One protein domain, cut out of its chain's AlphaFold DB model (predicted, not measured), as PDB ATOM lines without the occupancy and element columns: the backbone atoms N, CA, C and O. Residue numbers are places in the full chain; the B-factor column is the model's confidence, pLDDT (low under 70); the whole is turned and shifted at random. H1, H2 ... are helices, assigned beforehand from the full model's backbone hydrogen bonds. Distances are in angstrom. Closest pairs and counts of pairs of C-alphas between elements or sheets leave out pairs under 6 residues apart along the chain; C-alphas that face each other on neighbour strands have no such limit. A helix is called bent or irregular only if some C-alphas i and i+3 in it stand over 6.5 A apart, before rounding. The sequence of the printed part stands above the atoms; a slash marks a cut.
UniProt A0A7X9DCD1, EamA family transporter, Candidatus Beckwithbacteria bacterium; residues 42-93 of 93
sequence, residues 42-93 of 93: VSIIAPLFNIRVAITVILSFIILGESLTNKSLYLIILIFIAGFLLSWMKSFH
ATOM      1  N   VAL A  42     167.916  90.253 154.077       83.50
ATOM      2  CA  VAL A  42     167.076  90.433 152.876       83.50
ATOM      3  C   VAL A  42     166.269  89.176 152.535       83.50
ATOM      4  O   VAL A  42     165.105  89.245 152.157       83.50
ATOM      5  N   SER A  43     166.861  88.004 152.708       79.81
ATOM      6  CA  SER A  43     166.224  86.709 152.443       79.81
ATOM      7  C   SER A  43     165.061  86.359 153.376       79.81
ATOM      8  O   SER A  43     164.273  85.487 153.037       79.81
ATOM      9  N   ILE A  44     164.985  86.971 154.563       80.44
ATOM     10  CA  ILE A  44     163.884  86.769 155.516       80.44
ATOM     11  C   ILE A  44     162.811  87.828 155.264       80.44
ATOM     12  O   ILE A  44     161.619  87.530 155.226       80.44
ATOM     13  N   ILE A  45     163.224  89.074 155.031       85.31
ATOM     14  CA  ILE A  45     162.277  90.174 154.856       85.31
ATOM     15  C   ILE A  45     161.600  90.183 153.478       85.31
ATOM     16  O   ILE A  45     160.446  90.589 153.378       85.31
ATOM     17  N   ALA A  46     162.258  89.687 152.426       80.75
ATOM     18  CA  ALA A  46     161.674  89.573 151.089       80.75
ATOM     19  C   ALA A  46     160.418  88.674 151.052       80.75
ATOM     20  O   ALA A  46     159.379  89.137 150.575       80.75
ATOM     21  N   PRO A  47     160.428  87.430 151.582       76.56
ATOM     22  CA  PRO A  47     159.209  86.630 151.662       76.56
ATOM     23  C   PRO A  47     158.177  87.219 152.632       76.56
ATOM     24  O   PRO A  47     156.981  87.120 152.366       76.56
ATOM     25  N   LEU A  48     158.607  87.896 153.705       80.50
ATOM     26  CA  LEU A  48     157.695  88.602 154.610       80.50
ATOM     27  C   LEU A  48     156.953  89.746 153.895       80.50
ATOM     28  O   LEU A  48     155.762  89.953 154.120       80.50
ATOM     29  N   PHE A  49     157.621  90.451 152.981       83.31
ATOM     30  CA  PHE A  49     157.015  91.521 152.192       83.31
ATOM     31  C   PHE A  49     155.884  91.009 151.287       83.31
ATOM     32  O   PHE A  49     154.894  91.713 151.090       83.31
ATOM     33  N   ASN A  50     155.952  89.760 150.816       79.75
ATOM     34  CA  ASN A  50     154.887  89.150 150.012       79.75
ATOM     35  C   ASN A  50     153.573  88.960 150.793       79.75
ATOM     36  O   ASN A  50     152.500  88.951 150.188       79.75
ATOM     37  N   ILE A  51     153.612  88.904 152.132       82.38
ATOM     38  CA  ILE A  51     152.402  88.864 152.976       82.38
ATOM     39  C   ILE A  51     151.575  90.153 152.821       82.38
ATOM     40  O   ILE A  51     150.349  90.116 152.944       82.38
ATOM     41  N   ARG A  52     152.204  91.284 152.458       85.62
ATOM     42  CA  ARG A  52     151.505  92.545 152.143       85.62
ATOM     43  C   ARG A  52     150.425  92.337 151.077       85.62
ATOM     44  O   ARG A  52     149.367  92.955 151.170       85.62
ATOM     45  N   VAL A  53     150.651  91.446 150.108       84.00
ATOM     46  CA  VAL A  53     149.668  91.121 149.061       84.00
ATOM     47  C   VAL A  53     148.432  90.463 149.666       84.00
ATOM     48  O   VAL A  53     147.315  90.896 149.397       84.00
ATOM     49  N   ALA A  54     148.615  89.472 150.540       84.00
ATOM     50  CA  ALA A  54     147.502  88.816 151.218       84.00
ATOM     51  C   ALA A  54     146.699  89.795 152.090       84.00
ATOM     52  O   ALA A  54     145.471  89.814 152.022       84.00
ATOM     53  N   ILE A  55     147.386  90.655 152.849       85.88
ATOM     54  CA  ILE A  55     146.748  91.707 153.656       85.88
ATOM     55  C   ILE A  55     145.957  92.668 152.763       85.88
ATOM     56  O   ILE A  55     144.822  93.004 153.089       85.88
ATOM     57  N   THR A  56     146.516  93.075 151.621       88.62
ATOM     58  CA  THR A  56     145.844  93.982 150.676       88.62
ATOM     59  C   THR A  56     144.545  93.375 150.161       88.62
ATOM     60  O   THR A  56     143.525  94.050 150.165       88.62
ATOM     61  N   VAL A  57     144.543  92.092 149.789       86.00
ATOM     62  CA  VAL A  57     143.331  91.415 149.304       86.00
ATOM     63  C   VAL A  57     142.265  91.297 150.401       86.00
ATOM     64  O   VAL A  57     141.083  91.510 150.134       86.00
ATOM     65  N   ILE A  58     142.668  91.015 151.644       85.31
ATOM     66  CA  ILE A  58     141.748  91.002 152.793       85.31
ATOM     67  C   ILE A  58     141.150  92.398 153.017       85.31
ATOM     68  O   ILE A  58     139.943  92.529 153.213       85.31
ATOM     69  N   LEU A  59     141.971  93.449 152.952       87.38
ATOM     70  CA  LEU A  59     141.501  94.828 153.067       87.38
ATOM     71  C   LEU A  59     140.569  95.209 151.916       87.38
ATOM     72  O   LEU A  59     139.577  95.883 152.169       87.38
ATOM     73  N   SER A  60     140.818  94.748 150.688       87.00
ATOM     74  CA  SER A  60     139.902  94.968 149.566       87.00
ATOM     75  C   SER A  60     138.530  94.345 149.820       87.00
ATOM     76  O   SER A  60     137.513  95.006 149.627       87.00
ATOM     77  N   PHE A  61     138.476  93.116 150.341       86.94
ATOM     78  CA  PHE A  61     137.208  92.485 150.716       86.94
ATOM     79  C   PHE A  61     136.454  93.284 151.792       86.94
ATOM     80  O   PHE A  61     135.255  93.514 151.660       86.94
ATOM     81  N   ILE A  62     137.150  93.743 152.837       88.56
ATOM     82  CA  ILE A  62     136.522  94.420 153.986       88.56
ATOM     83  C   ILE A  62     136.145  95.877 153.673       88.56
ATOM     84  O   ILE A  62     135.074  96.330 154.070       88.56
ATOM     85  N   ILE A  63     137.026  96.627 153.003       89.25
ATOM     86  CA  ILE A  63     136.894  98.081 152.802       89.25
ATOM     87  C   ILE A  63     136.170  98.403 151.494       89.25
ATOM     88  O   ILE A  63     135.313  99.283 151.478       89.25
ATOM     89  N   LEU A  64     136.525  97.726 150.396       85.69
ATOM     90  CA  LEU A  64     135.929  97.974 149.077       85.69
ATOM     91  C   LEU A  64     134.668  97.126 148.850       85.69
ATOM     92  O   LEU A  64     133.901  97.417 147.935       85.69
ATOM     93  N   GLY A  65     134.440  96.098 149.677       83.19
ATOM     94  CA  GLY A  65     133.310  95.179 149.531       83.19
ATOM     95  C   GLY A  65     133.435  94.257 148.315       83.19
ATOM     96  O   GLY A  65     132.431  93.733 147.836       83.19
ATOM     97  N   GLU A  66     134.646  94.081 147.777       82.69
ATOM     98  CA  GLU A  66     134.880  93.217 146.622       82.69
ATOM     99  C   GLU A  66     134.684  91.749 146.997       82.69
ATOM    100  O   GLU A  66     135.337  91.252 147.905       82.69
ATOM    101  N   SER A  67     133.837  91.021 146.271       80.56
ATOM    102  CA  SER A  67     133.625  89.591 146.507       80.56
ATOM    103  C   SER A  67     134.903  88.783 146.265       80.56
ATOM    104  O   SER A  67     135.415  88.726 145.144       80.56
ATOM    105  N   LEU A  68     135.384  88.076 147.292       78.75
ATOM    106  CA  LEU A  68     136.486  87.128 147.140       78.75
ATOM    107  C   LEU A  68     136.020  85.933 146.309       78.75
ATOM    108  O   LEU A  68     135.235  85.098 146.753       78.75
ATOM    109  N   THR A  69     136.529  85.833 145.087       83.50
ATOM    110  CA  THR A  69     136.336  84.642 144.260       83.50
ATOM    111  C   THR A  69     137.136  83.463 144.821       83.50
ATOM    112  O   THR A  69     138.199  83.639 145.426       83.50
ATOM    113  N   ASN A  70     136.696  82.233 144.545       83.19
ATOM    114  CA  ASN A  70     137.448  81.035 144.939       83.19
ATOM    115  C   ASN A  70     138.894  81.068 144.402       83.19
ATOM    116  O   ASN A  70     139.821  80.663 145.096       83.19
ATOM    117  N   LYS A  71     139.113  81.637 143.204       82.62
ATOM    118  CA  LYS A  71     140.447  81.813 142.601       82.62
ATOM    119  C   LYS A  71     141.353  82.731 143.424       82.62
ATOM    120  O   LYS A  71     142.502  82.374 143.664       82.62
ATOM    121  N   SER A  72     140.851  83.878 143.887       79.62
ATOM    122  CA  SER A  72     141.619  84.778 144.764       79.62
ATOM    123  C   SER A  72     142.011  84.098 146.074       79.62
ATOM    124  O   SER A  72     143.123  84.290 146.551       79.62
ATOM    125  N   LEU A  73     141.147  83.238 146.610       82.50
ATOM    126  CA  LEU A  73     141.407  82.507 147.848       82.50
ATOM    127  C   LEU A  73     142.555  81.495 147.682       82.50
ATOM    128  O   LEU A  73     143.467  81.461 148.507       82.50
ATOM    129  N   TYR A  74     142.583  80.754 146.566       86.69
ATOM    130  CA  TYR A  74     143.712  79.877 146.226       86.69
ATOM    131  C   TYR A  74     145.031  80.643 146.062       86.69
ATOM    132  O   TYR A  74     146.066  80.180 146.536       86.69
ATOM    133  N   LEU A  75     145.003  81.821 145.430       83.00
ATOM    134  CA  LEU A  75     146.197  82.653 145.255       83.00
ATOM    135  C   LEU A  75     146.742  83.165 146.594       83.00
ATOM    136  O   LEU A  75     147.951  83.133 146.805       83.00
ATOM    137  N   ILE A  76     145.870  83.577 147.518       83.88
ATOM    138  CA  ILE A  76     146.274  84.000 148.868       83.88
ATOM    139  C   ILE A  76     146.970  82.849 149.600       83.88
ATOM    140  O   ILE A  76     148.066  83.032 150.131       83.88
ATOM    141  N   ILE A  77     146.365  81.656 149.596       85.19
ATOM    142  CA  ILE A  77     146.938  80.463 150.236       85.19
ATOM    143  C   ILE A  77     148.310  80.137 149.633       85.19
ATOM    144  O   ILE A  77     149.262  79.882 150.368       85.19
ATOM    145  N   LEU A  78     148.438  80.204 148.305       85.12
ATOM    146  CA  LEU A  78     149.698  79.943 147.614       85.12
ATOM    147  C   LEU A  78     150.795  80.946 148.005       85.12
ATOM    148  O   LEU A  78     151.929  80.537 148.243       85.12
ATOM    149  N   ILE A  79     150.463  82.237 148.120       83.62
ATOM    150  CA  ILE A  79     151.405  83.284 148.549       83.62
ATOM    151  C   ILE A  79     151.891  83.029 149.980       83.62
ATOM    152  O   ILE A  79     153.088  83.141 150.247       83.62
ATOM    153  N   PHE A  80     150.995  82.636 150.892       82.19
ATOM    154  CA  PHE A  80     151.373  82.288 152.264       82.19
ATOM    155  C   PHE A  80     152.279  81.056 152.326       82.19
ATOM    156  O   PHE A  80     153.299  81.089 153.013       82.19
ATOM    157  N   ILE A  81     151.945  79.994 151.589       84.12
ATOM    158  CA  ILE A  81     152.756  78.769 151.536       84.12
ATOM    159  C   ILE A  81     154.142  79.069 150.960       84.12
ATOM    160  O   ILE A  81     155.145  78.650 151.535       84.12
ATOM    161  N   ALA A  82     154.218  79.830 149.865       78.81
ATOM    162  CA  ALA A  82     155.483  80.226 149.259       78.81
ATOM    163  C   ALA A  82     156.335  81.074 150.218       78.81
ATOM    164  O   ALA A  82     157.524  80.805 150.381       78.81
ATOM    165  N   GLY A  83     155.732  82.056 150.898       75.38
ATOM    166  CA  GLY A  83     156.420  82.875 151.898       75.38
ATOM    167  C   GLY A  83     156.955  82.051 153.075       75.38
ATOM    168  O   GLY A  83     158.111  82.214 153.468       75.38
ATOM    169  N   PHE A  84     156.150  81.120 153.594       77.75
ATOM    170  CA  PHE A  84     156.539  80.236 154.694       77.75
ATOM    171  C   PHE A  84     157.659  79.265 154.297       77.75
ATOM    172  O   PHE A  84     158.651  79.154 155.015       77.75
ATOM    173  N   LEU A  85     157.548  78.606 153.138       78.75
ATOM    174  CA  LEU A  85     158.566  77.679 152.632       78.75
ATOM    175  C   LEU A  85     159.916  78.366 152.414       78.75
ATOM    176  O   LEU A  85     160.947  77.812 152.790       78.75
ATOM    177  N   LEU A  86     159.918  79.577 151.850       71.94
ATOM    178  CA  LEU A  86     161.140  80.360 151.650       71.94
ATOM    179  C   LEU A  86     161.810  80.726 152.980       71.94
ATOM    180  O   LEU A  86     163.027  80.593 153.109       71.94
ATOM    181  N   SER A  87     161.022  81.137 153.978       68.19
ATOM    182  CA  SER A  87     161.542  81.418 155.319       68.19
ATOM    183  C   SER A  87     162.087  80.157 155.995       68.19
ATOM    184  O   SER A  87     163.135  80.206 156.634       68.19
ATOM    185  N   TRP A  88     161.391  79.027 155.854       68.19
ATOM    186  CA  TRP A  88     161.767  77.749 156.457       68.19
ATOM    187  C   TRP A  88     163.051  77.179 155.847       68.19
ATOM    188  O   TRP A  88     163.938  76.746 156.575       68.19
ATOM    189  N   MET A  89     163.183  77.224 154.517       63.94
ATOM    190  CA  MET A  89     164.350  76.703 153.796       63.94
ATOM    191  C   MET A  89     165.654  77.378 154.235       63.94
ATOM    192  O   MET A  89     166.692  76.725 154.291       63.94
ATOM    193  N   LYS A  90     165.608  78.664 154.600       61.19
ATOM    194  CA  LYS A  90     166.796  79.378 155.074       61.19
ATOM    195  C   LYS A  90     167.183  79.042 156.522       61.19
ATOM    196  O   LYS A  90     168.338  79.208 156.869       61.19
ATOM    197  N   SER A  91     166.284  78.504 157.349       56.53
ATOM    198  CA  SER A  91     166.628  78.081 158.719       56.53
ATOM    199  C   SER A  91     167.567  76.859 158.779       56.53
ATOM    200  O   SER A  91     168.004  76.493 159.868       56.53
ATOM    201  N   PHE A  92     167.842  76.205 157.644       54.31
ATOM    202  CA  PHE A  92     168.674  75.000 157.537       54.31
ATOM    203  C   PHE A  92     170.110  75.264 157.029       54.31
ATOM    204  O   PHE A  92     170.854  74.307 156.793       54.31
ATOM    205  N   HIS A  93     170.516  76.528 156.870       44.47
ATOM    206  CA  HIS A  93     171.891  76.971 156.587       44.47
ATOM    207  C   HIS A  93     172.275  78.116 157.522       44.47
ATOM    208  O   HIS A  93     173.464  78.165 157.901       44.47
TER     209      HIS A  93
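AT A GLANCE: This is residues 42 to 93 of the 93 residues of the protein "EamA family transporter" of Candidatus Beckwithbacteria bacterium (UniProt A0A7X9DCD1). Two long helices, H1 and then H2, fold back on each other side by side as a helical hairpin, closed at one end by the turn at residues 65 to 69. The printed part has 52 residues with two named helices and no named strand; the class is all helix. The whole is loose, with a radius of gyration of the C-alphas of 12.9 A, and rod-shaped, spanning 43 by 19 by 9 A.

IN THESE COORDINATES: H1, residues 42 to 64, begins at C-alpha 42 (167.076, 90.433, 152.876) and is 32.3 A long from first to last C-alpha. It is neither bent nor irregular, but only just: C-alphas 44 and 47 are 6.1 A apart. H2, residues 70 to 90, is 31.1 A long and ends at C-alpha 90 (166.796, 79.378, 155.074).

HOW THE PARTS SIT: H1 and H2 touch, with the closest C-alphas, those of Pro 47 and Gly 83, 4.7 A apart. They run opposite ways at a shallow tilt of 20 degrees. O i to N i+4 pairs are within hydrogen-bond range in 14 of 19 cases in H1 and 16 of 17 in H2.

THE WHOLE: The C-alphas of Gly 65 and His 93, the two farthest apart, are 43.2 A apart. The printed part has no cut, and the link from H1 to H2 is tight. Residues 87 to 93 have pLDDT under 70.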